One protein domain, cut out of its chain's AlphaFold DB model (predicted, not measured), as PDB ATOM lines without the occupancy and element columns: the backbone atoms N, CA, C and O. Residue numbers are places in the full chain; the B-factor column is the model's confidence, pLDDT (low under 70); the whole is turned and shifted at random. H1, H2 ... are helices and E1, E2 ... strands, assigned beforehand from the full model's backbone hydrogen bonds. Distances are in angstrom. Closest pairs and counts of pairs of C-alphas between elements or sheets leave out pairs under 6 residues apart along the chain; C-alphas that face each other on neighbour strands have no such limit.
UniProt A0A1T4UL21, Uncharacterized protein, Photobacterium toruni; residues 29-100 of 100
ATOM      1  N   GLN A  29     161.673 141.242 138.270       97.12
ATOM      2  CA  GLN A  29     161.905 139.835 137.936       97.12
ATOM      3  C   GLN A  29     161.513 138.905 139.098       97.12
ATOM      4  O   GLN A  29     160.874 137.877 138.878       97.12
ATOM      5  N   ASP A  30     161.857 139.270 140.340       97.12
ATOM      6  CA  ASP A  30     161.496 138.488 141.531       97.12
ATOM      7  C   ASP A  30     159.974 138.435 141.726       97.12
ATOM      8  O   ASP A  30     159.417 137.383 142.058       97.12
ATOM      9  N   ILE A  31     159.291 139.559 141.476       98.06
ATOM     10  CA  ILE A  31     157.828 139.673 141.530       98.06
ATOM     11  C   ILE A  31     157.181 138.771 140.479       98.06
ATOM     12  O   ILE A  31     156.326 137.953 140.829       98.06
ATOM     13  N   GLU A  32     157.620 138.850 139.223       97.62
ATOM     14  CA  GLU A  32     157.124 137.993 138.143       97.62
ATOM     15  C   GLU A  32     157.334 136.508 138.466       97.62
ATOM     16  O   GLU A  32     156.410 135.700 138.348       97.62
ATOM     17  N   MET A  33     158.517 136.135 138.959       97.38
ATOM     18  CA  MET A  33     158.796 134.760 139.370       97.38
ATOM     19  C   MET A  33     157.880 134.290 140.506       97.38
ATOM     20  O   MET A  33     157.397 133.156 140.470       97.38
ATOM     21  N   CYS A  34     157.616 135.134 141.508       98.12
ATOM     22  CA  CYS A  34     156.683 134.807 142.585       98.12
ATOM     23  C   CYS A  34     155.257 134.604 142.053       98.12
ATOM     24  O   CYS A  34     154.619 133.608 142.393       98.12
ATOM     25  N   GLN A  35     154.781 135.469 141.155       98.25
ATOM     26  CA  GLN A  35     153.465 135.324 140.522       98.25
ATOM     27  C   GLN A  35     153.328 133.991 139.774       98.25
ATOM     28  O   GLN A  35     152.333 133.281 139.949       98.25
ATOM     29  N   GLN A  36     154.346 133.597 139.002       97.50
ATOM     30  CA  GLN A  36     154.350 132.305 138.305       97.50
ATOM     31  C   GLN A  36     154.327 131.123 139.287       97.50
ATOM     32  O   GLN A  36     153.583 130.162 139.089       97.50
ATOM     33  N   ARG A  37     155.089 131.200 140.388       97.19
ATOM     34  CA  ARG A  37     155.088 130.166 141.440       97.19
ATOM     35  C   ARG A  37     153.722 130.036 142.125       97.19
ATOM     36  O   ARG A  37     153.282 128.917 142.379       97.19
ATOM     37  N   ILE A  38     153.041 131.151 142.400       97.75
ATOM     38  CA  ILE A  38     151.684 131.149 142.975       97.75
ATOM     39  C   ILE A  38     150.696 130.504 142.000       97.75
ATOM     40  O   ILE A  38     149.913 129.639 142.401       97.75
ATOM     41  N   ALA A  39     150.747 130.883 140.721       96.75
ATOM     42  CA  ALA A  39     149.873 130.327 139.692       96.75
ATOM     43  C   ALA A  39     150.041 128.804 139.574       96.75
ATOM     44  O   ALA A  39     149.048 128.076 139.570       96.75
ATOM     45  N   ALA A  40     151.287 128.318 139.601       95.56
ATOM     46  CA  ALA A  40     151.606 126.893 139.560       95.56
ATOM     47  C   ALA A  40     151.073 126.096 140.770       95.56
ATOM     48  O   ALA A  40     150.814 124.902 140.639       95.56
ATOM     49  N   LYS A  41     150.893 126.731 141.939       96.25
ATOM     50  CA  LYS A  41     150.396 126.074 143.166       96.25
ATOM     51  C   LYS A  41     148.884 126.184 143.385       96.25
ATOM     52  O   LYS A  41     148.335 125.404 144.154       96.25
ATOM     53  N   THR A  42     148.205 127.140 142.750       92.19
ATOM     54  CA  THR A  42     146.804 127.484 143.085       92.19
ATOM     55  C   THR A  42     145.822 127.462 141.912       92.19
ATOM     56  O   THR A  42     144.617 127.529 142.141       92.19
ATOM     57  N   ASN A  43     146.299 127.378 140.665       91.31
ATOM     58  CA  ASN A  43     145.525 127.625 139.435       91.31
ATOM     59  C   ASN A  43     145.022 129.074 139.270       91.31
ATOM     60  O   ASN A  43     144.164 129.347 138.427       91.31
ATOM     61  N   TYR A  44     145.531 130.022 140.058       95.00
ATOM     62  CA  TYR A  44     145.181 131.435 139.921       95.00
ATOM     63  C   TYR A  44     145.846 132.071 138.703       95.00
ATOM     64  O   TYR A  44     146.984 131.766 138.352       95.00
ATOM     65  N   LYS A  45     145.126 132.993 138.059       94.88
ATOM     66  CA  LYS A  45     145.620 133.696 136.871       94.88
ATOM     67  C   LYS A  45     146.620 134.773 137.272       94.88
ATOM     68  O   LYS A  45     146.283 135.663 138.050       94.88
ATOM     69  N   VAL A  46     147.804 134.751 136.661       95.31
ATOM     70  CA  VAL A  46     148.844 135.782 136.849       95.31
ATOM     71  C   VAL A  46     148.326 137.182 136.510       95.31
ATOM     72  O   VAL A  46     148.660 138.138 137.192       95.31
ATOM     73  N   THR A  47     147.434 137.315 135.525       95.38
ATOM     74  CA  THR A  47     146.842 138.609 135.131       95.38
ATOM     75  C   THR A  47     145.991 139.267 136.219       95.38
ATOM     76  O   THR A  47     145.670 140.444 136.107       95.38
ATOM     77  N   ALA A  48     145.582 138.515 137.243       95.56
ATOM     78  CA  ALA A  48     144.874 139.034 138.411       95.56
ATOM     79  C   ALA A  48     145.818 139.271 139.605       95.56
ATOM     80  O   ALA A  48     145.353 139.563 140.704       95.56
ATOM     81  N   MET A  49     147.132 139.122 139.415       97.44
ATOM     82  CA  MET A  49     148.143 139.354 140.439       97.44
ATOM     83  C   MET A  49     148.840 140.698 140.235       97.44
ATOM     84  O   MET A  49     149.081 141.128 139.110       97.44
ATOM     85  N   SER A  50     149.203 141.348 141.334       97.06
ATOM     86  CA  SER A  50     149.932 142.612 141.334       97.06
ATOM     87  C   SER A  50     150.977 142.663 142.443       97.06
ATOM     88  O   SER A  50     150.896 141.942 143.440       97.06
ATOM     89  N   ASP A  51     151.976 143.523 142.253       97.06
ATOM     90  CA  ASP A  51     152.926 143.912 143.293       97.06
ATOM     91  C   ASP A  51     152.182 144.416 144.541       97.06
ATOM     92  O   ASP A  51     151.282 145.258 144.456       97.06
ATOM     93  N   ASN A  52     152.580 143.926 145.714       96.94
ATOM     94  CA  ASN A  52     152.262 144.592 146.965       96.94
ATOM     95  C   ASN A  52     153.394 145.560 147.339       96.94
ATOM     96  O   ASN A  52     154.250 145.252 148.170       96.94
ATOM     97  N   HIS A  53     153.358 146.744 146.724       95.31
ATOM     98  CA  HIS A  53     154.441 147.724 146.789       95.31
ATOM     99  C   HIS A  53     154.822 148.115 148.221       95.31
ATOM    100  O   HIS A  53     155.996 148.304 148.533       95.31
ATOM    101  N   LEU A  54     153.833 148.236 149.110       95.56
ATOM    102  CA  LEU A  54     154.065 148.606 150.505       95.56
ATOM    103  C   LEU A  54     154.825 147.502 151.245       95.56
ATOM    104  O   LEU A  54     155.860 147.774 151.853       95.56
ATOM    105  N   ASP A  55     154.350 146.259 151.140       96.81
ATOM    106  CA  ASP A  55     154.969 145.128 151.830       96.81
ATOM    107  C   ASP A  55     156.356 144.811 151.231       96.81
ATOM    108  O   ASP A  55     157.283 144.509 151.982       96.81
ATOM    109  N   ASN A  56     156.541 144.975 149.914       97.19
ATOM    110  CA  ASN A  56     157.828 144.786 149.235       97.19
ATOM    111  C   ASN A  56     158.869 145.862 149.559       97.19
ATOM    112  O   ASN A  56     160.066 145.584 149.512       97.19
ATOM    113  N   ASN A  57     158.459 147.081 149.920       94.94
ATOM    114  CA  ASN A  57     159.387 148.141 150.325       94.94
ATOM    115  C   ASN A  57     159.677 148.168 151.830       94.94
ATOM    116  O   ASN A  57     160.640 148.821 152.238       94.94
ATOM    117  N   ALA A  58     158.920 147.433 152.647       94.50
ATOM    118  CA  ALA A  58     159.152 147.348 154.082       94.50
ATOM    119  C   ALA A  58     160.448 146.586 154.418       94.50
ATOM    120  O   ALA A  58     160.730 145.517 153.876       94.50
ATOM    121  N   LYS A  59     161.237 147.142 155.341       91.50
ATOM    122  CA  LYS A  59     162.521 146.575 155.788       91.50
ATOM    123  C   LYS A  59     162.369 145.246 156.530       91.50
ATOM    124  O   LYS A  59     163.116 144.303 156.301       91.50
ATOM    125  N   ASP A  60     161.325 145.115 157.338       92.31
ATOM    126  CA  ASP A  60     161.078 143.885 158.107       92.31
ATOM    127  C   ASP A  60     160.660 142.697 157.220       92.31
ATOM    128  O   ASP A  60     160.606 141.552 157.664       92.31
ATOM    129  N   ASN A  61     160.390 142.968 155.942       94.25
ATOM    130  CA  ASN A  61     159.909 142.013 154.954       94.25
ATOM    131  C   ASN A  61     160.996 141.544 153.974       94.25
ATOM    132  O   ASN A  61     160.701 140.764 153.064       94.25
ATOM    133  N   ARG A  62     162.247 142.000 154.122       92.75
ATOM    134  CA  ARG A  62     163.332 141.621 153.209       92.75
ATOM    135  C   ARG A  62     163.560 140.108 153.180       92.75
ATOM    136  O   ARG A  62     163.438 139.415 154.186       92.75
ATOM    137  N   GLY A  63     163.905 139.595 151.998       93.19
ATOM    138  CA  GLY A  63     164.025 138.154 151.740       93.19
ATOM    139  C   GLY A  63     162.714 137.469 151.335       93.19
ATOM    140  O   GLY A  63     162.724 136.272 151.046       93.19
ATOM    141  N   TRP A  64     161.612 138.219 151.266       96.94
ATOM    142  CA  TRP A  64     160.325 137.768 150.747       96.94
ATOM    143  C   TRP A  64     159.825 138.693 149.634       96.94
ATOM    144  O   TRP A  64     160.103 139.889 149.620       96.94
ATOM    145  N   VAL A  65     159.057 138.114 148.717       98.25
ATOM    146  CA  VAL A  65     158.352 138.801 147.633       98.25
ATOM    147  C   VAL A  65     156.864 138.732 147.925       98.25
ATOM    148  O   VAL A  65     156.325 137.637 148.038       98.25
ATOM    149  N   TYR A  66     156.195 139.871 148.026       98.44
ATOM    150  CA  TYR A  66     154.776 139.983 148.342       98.44
ATOM    151  C   TYR A  66     153.962 140.304 147.091       98.44
ATOM    152  O   TYR A  66     154.285 141.210 146.322       98.44
ATOM    153  N   VAL A  67     152.877 139.559 146.904       98.44
ATOM    154  CA  VAL A  67     151.990 139.660 145.741       98.44
ATOM    155  C   VAL A  67     150.545 139.681 146.221       98.44
ATOM    156  O   VAL A  67     150.152 138.899 147.087       98.44
ATOM    157  N   ASN A  68     149.734 140.561 145.645       97.94
ATOM    158  CA  ASN A  68     148.293 140.584 145.854       97.94
ATOM    159  C   ASN A  68     147.599 139.860 144.703       97.94
ATOM    160  O   ASN A  68     147.891 140.129 143.545       97.94
ATOM    161  N   TYR A  69     146.651 138.978 145.005       97.25
ATOM    162  CA  TYR A  69     145.739 138.394 144.021       97.25
ATOM    163  C   TYR A  69     144.359 139.031 144.157       97.25
ATOM    164  O   TYR A  69     143.736 138.936 145.219       97.25
ATOM    165  N   GLN A  70     143.873 139.659 143.090       96.19
ATOM    166  CA  GLN A  70     142.524 140.198 142.999       96.19
ATOM    167  C   GLN A  70     141.533 139.044 142.847       96.19
ATOM    168  O   GLN A  70     141.508 138.356 141.829       96.19
ATOM    169  N   LYS A  71     140.682 138.840 143.859       91.31
ATOM    170  CA  LYS A  71     139.582 137.874 143.750       91.31
ATOM    171  C   LYS A  71     138.600 138.335 142.679       91.31
ATOM    172  O   LYS A  71     138.368 139.539 142.535       91.31
ATOM    173  N   ASP A  72     137.965 137.375 142.016       89.00
ATOM    174  CA  ASP A  72     136.913 137.647 141.041       89.00
ATOM    175  C   ASP A  72     135.820 138.550 141.629       89.00
ATOM    176  O   ASP A  72     135.522 138.510 142.831       89.00
ATOM    177  N   ASN A  73     135.207 139.358 140.761       85.94
ATOM    178  CA  ASN A  73     134.135 140.293 141.113       85.94
ATOM    179  C   ASN A  73     134.522 141.292 142.221       85.94
ATOM    180  O   ASN A  73     133.684 141.665 143.040       85.94
ATOM    181  N   ASN A  74     135.793 141.704 142.279       76.81
ATOM    182  CA  ASN A  74     136.313 142.698 143.225       76.81
ATOM    183  C   ASN A  74     136.048 142.382 144.709       76.81
ATOM    184  O   ASN A  74     135.930 143.284 145.536       76.81
ATOM    185  N   ARG A  75     136.016 141.098 145.094       87.25
ATOM    186  CA  ARG A  75     135.771 140.652 146.487       87.25
ATOM    187  C   ARG A  75     136.975 140.856 147.429       87.25
ATOM    188  O   ARG A  75     137.165 140.096 148.380       87.25
ATOM    189  N   GLY A  76     137.800 141.861 147.148       89.50
ATOM    190  CA  GLY A  76     139.072 142.126 147.812       89.50
ATOM    191  C   GLY A  76     140.216 141.252 147.303       89.50
ATOM    192  O   GLY A  76     140.129 140.630 146.244       89.50
ATOM    193  N   TYR A  77     141.291 141.206 148.085       91.88
ATOM    194  CA  TYR A  77     142.540 140.557 147.701       91.88
ATOM    195  C   TYR A  77     142.870 139.364 148.600       91.88
ATOM    196  O   TYR A  77     142.449 139.296 149.758       91.88
ATOM    197  N   LEU A  78     143.636 138.419 148.063       95.31
ATOM    198  CA  LEU A  78     144.461 137.510 148.857       95.31
ATOM    199  C   LEU A  78     145.896 138.022 148.828       95.31
ATOM    200  O   LEU A  78     146.385 138.411 147.770       95.31
ATOM    201  N   LYS A  79     146.563 138.010 149.982       97.31
ATOM    202  CA  LYS A  79     147.989 138.317 150.067       97.31
ATOM    203  C   LYS A  79     148.782 137.024 149.990       97.31
ATOM    204  O   LYS A  79     148.486 136.080 150.721       97.31
ATOM    205  N   PHE A  80     149.795 137.022 149.146       98.19
ATOM    206  CA  PHE A  80     150.768 135.954 149.023       98.19
ATOM    207  C   PHE A  80     152.157 136.482 149.344       98.19
ATOM    208  O   PHE A  80     152.438 137.666 149.138       98.19
ATOM    209  N   ARG A  81     153.031 135.583 149.795       98.06
ATOM    210  CA  ARG A  81     154.469 135.829 149.809       98.06
ATOM    211  C   ARG A  81     155.246 134.630 149.285       98.06
ATOM    212  O   ARG A  81     154.855 133.488 149.517       98.06
ATOM    213  N   CYS A  82     156.349 134.890 148.597       97.44
ATOM    214  CA  CYS A  82     157.262 133.867 148.107       97.44
ATOM    215  C   CYS A  82     158.694 134.154 148.542       97.44
ATOM    216  O   CYS A  82     159.102 135.308 148.639       97.44
ATOM    217  N   ASN A  83     159.486 133.103 148.697       94.56
ATOM    218  CA  ASN A  83     160.939 133.193 148.649       94.56
ATOM    219  C   ASN A  83     161.491 132.016 147.829       94.56
ATOM    220  O   ASN A  83     160.750 131.357 147.094       94.56
ATOM    221  N   ALA A  84     162.795 131.753 147.929       88.88
ATOM    222  CA  ALA A  84     163.432 130.665 147.195       88.88
ATOM    223  C   ALA A  84     162.775 129.294 147.448       88.88
ATOM    224  O   ALA A  84     162.653 128.520 146.498       88.88
ATOM    225  N   ALA A  85     162.313 129.029 148.675       91.94
ATOM    226  CA  ALA A  85     161.834 127.724 149.128       91.94
ATOM    227  C   ALA A  85     160.309 127.633 149.303       91.94
ATOM    228  O   ALA A  85     159.739 126.556 149.134       91.94
ATOM    229  N   TYR A  86     159.641 128.741 149.624       95.75
ATOM    230  CA  TYR A  86     158.250 128.736 150.069       95.75
ATOM    231  C   TYR A  86     157.363 129.647 149.227       95.75
ATOM    232  O   TYR A  86     157.797 130.676 148.706       95.75
ATOM    233  N   VAL A  87     156.092 129.258 149.145       97.81
ATOM    234  CA  VAL A  87     154.986 130.094 148.683       97.81
ATOM    235  C   VAL A  87     153.894 129.983 149.732       97.81
ATOM    236  O   VAL A  87     153.489 128.877 150.085       97.81
ATOM    237  N   GLU A  88     153.444 131.120 150.239       98.31
ATOM    238  CA  GLU A  88     152.510 131.184 151.352       98.31
ATOM    239  C   GLU A  88     151.375 132.156 151.057       98.31
ATOM    240  O   GLU A  88     151.548 133.146 150.343       98.31
ATOM    241  N   VAL A  89     150.212 131.886 151.642       97.62
ATOM    242  CA  VAL A  89     149.025 132.741 151.590       97.62
ATOM    243  C   VAL A  89     148.686 133.255 152.986       97.62
ATOM    244  O   VAL A  89     148.824 132.535 153.975       97.62
ATOM    245  N   TRP A  90     148.228 134.501 153.080       97.38
ATOM    246  CA  TRP A  90     147.752 135.076 154.334       97.38
ATOM    247  C   TRP A  90     146.341 134.578 154.661       97.38
ATOM    248  O   TRP A  90     145.361 134.937 153.998       97.38
ATOM    249  N   ALA A  91     146.220 133.786 155.722       93.56
ATOM    250  CA  ALA A  91     144.948 133.330 156.256       93.56
ATOM    251  C   ALA A  91     144.389 134.369 157.241       93.56
ATOM    252  O   ALA A  91     144.623 134.294 158.445       93.56
ATOM    253  N   ALA A  92     143.618 135.340 156.737       88.44
ATOM    254  CA  ALA A  92     143.121 136.466 157.538       88.44
ATOM    255  C   ALA A  92     142.338 136.055 158.802       88.44
ATOM    256  O   ALA A  92     142.454 136.722 159.824       88.44
ATOM    257  N   GLY A  93     141.589 134.946 158.759       91.50
ATOM    258  CA  GLY A  93     140.844 134.443 159.922       91.50
ATOM    259  C   GLY A  93     141.726 133.900 161.053       91.50
ATOM    260  O   GLY A  93     141.295 133.898 162.199       91.50
ATOM    261  N   ALA A  94     142.951 133.472 160.740       92.25
ATOM    262  CA  ALA A  94     143.922 132.942 161.701       92.25
ATOM    263  C   ALA A  94     145.117 133.885 161.928       92.25
ATOM    264  O   ALA A  94     145.994 133.576 162.728       92.25
ATOM    265  N   ALA A  95     145.161 135.021 161.218       95.06
ATOM    266  CA  ALA A  95     146.253 135.993 161.240       95.06
ATOM    267  C   ALA A  95     147.646 135.352 161.076       95.06
ATOM    268  O   ALA A  95     148.592 135.697 161.783       95.06
ATOM    269  N   MET A  96     147.766 134.403 160.144       96.62
ATOM    270  CA  MET A  96     149.009 133.671 159.909       96.62
ATOM    271  C   MET A  96     149.272 133.435 158.424       96.62
ATOM    272  O   MET A  96     148.359 133.445 157.595       96.62
ATOM    273  N   TRP A  97     150.540 133.187 158.110       97.12
ATOM    274  CA  TRP A  97     150.960 132.689 156.809       97.12
ATOM    275  C   TRP A  97     150.853 131.169 156.772       97.12
ATOM    276  O   TRP A  97     151.299 130.490 157.697       97.12
ATOM    277  N   THR A  98     150.281 130.649 155.691       96.75
ATOM    278  CA  THR A  98     150.105 129.211 155.478       96.75
ATOM    279  C   THR A  98     150.770 128.803 154.173       96.75
ATOM    280  O   THR A  98     150.519 129.422 153.137       96.75
ATOM    281  N   GLY A  99     151.602 127.763 154.222       95.62
ATOM    282  CA  GLY A  99     152.244 127.187 153.041       95.62
ATOM    283  C   GLY A  99     151.242 126.586 152.054       95.62
ATOM    284  O   GLY A  99     150.243 125.993 152.460       95.62
ATOM    285  N   LEU A 100     151.540 126.757 150.765       91.38
ATOM    286  CA  LEU A 100     150.817 126.183 149.626       91.38
ATOM    287  C   LEU A 100     151.539 124.969 149.042       91.38
ATOM    288  O   LEU A 100     152.794 124.962 149.018       91.38
TER     289      LEU A 100
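What this domain is: This is residues 29 to 100 of the 100 residues of an uncharacterized protein of Photobacterium toruni (UniProt A0A1T4UL21). A twisted sheet of five strands has one longer helix, H1, packed slantwise over one face and a very short helix, H2, on the opposite face over E2. E2 and E3 lie in the middle of the model, and the strands turn by 122 degrees from edge to edge of the sheet, with the hairpin of E4 and E5 at one side and E1 at the other. The printed part has 72 residues, with two named helices and five named strands in the order H1, E1, H2, E2, E3, E4, E5; the sheet order is E1, E2, E3, E4, E5, all antiparallel, and the class is mixed, helices and strands. The whole is compact and rounded, with a radius of gyration of the C-alphas of 11.4 A and spans of 32 by 28 by 21 A.

Where its parts are: In the sheet, E2 is residues 65 to 70, 16.6 A from first to last C-alpha, and E3 is residues 77 to 82, 16.2 A. E4 is residues 87 to 91, 13.0 A. The edge strands are E1, residues 49 to 51, and E5, residues 96 to 99, where C-alpha 99 is at (152.244, 127.187, 153.041). H1, residues 29 to 42, is 20.2 A long and begins with C-alpha 29 at (161.905, 139.835, 137.936). H2 is residues 53 to 57.

How they stand to each other: The sheet is only just strongly twisted, its C-alphas lying up to 4.3 A off the best plane. E2, E3, E4 and E5 form a meander, each strand the antiparallel neighbour of the one before, in three hairpins. Between E2 and E3, N 67 and O 80 are within hydrogen-bond range at 3.0 A; between E3 and E4, N 88 and O 81 at 2.8 A; between E4 and E5, N 89 and O 98 at 2.9 A. E1 is antiparallel to E2, with N 50 and O 68 at 2.8 A. H1 is on the sheet at a height of 7.8 A, over E2 and only just over E3, with 3 C-alphas falling on it. It runs slantwise to the strands, at 54 degrees to E2 on the local plane. The closest C-alphas of H1 and E3 are those of Cys 34 and Cys 82, 5.6 A apart. H2 is on the opposite face at a height of 7.5 A, only just over E2, with 3 C-alphas falling on it; the closest C-alphas are those of Asn 56 and Tyr 66, 5.8 A. H1 and H2 are apart. In H1 and H2 every O i to N i+4 pair is within hydrogen-bond range.

The domain as a whole: The two C-alphas farthest apart, those of Lys 59 and Asn 73, are 32.6 A apart. The printed part has no cut and ends at Leu 100, the chain's last residue. The links E1 to H2, E3 to E4 and E4 to E5 are tight, the others short, and none is long. The mean pLDDT of the printed part is 94.9, and no printed residue is under 70.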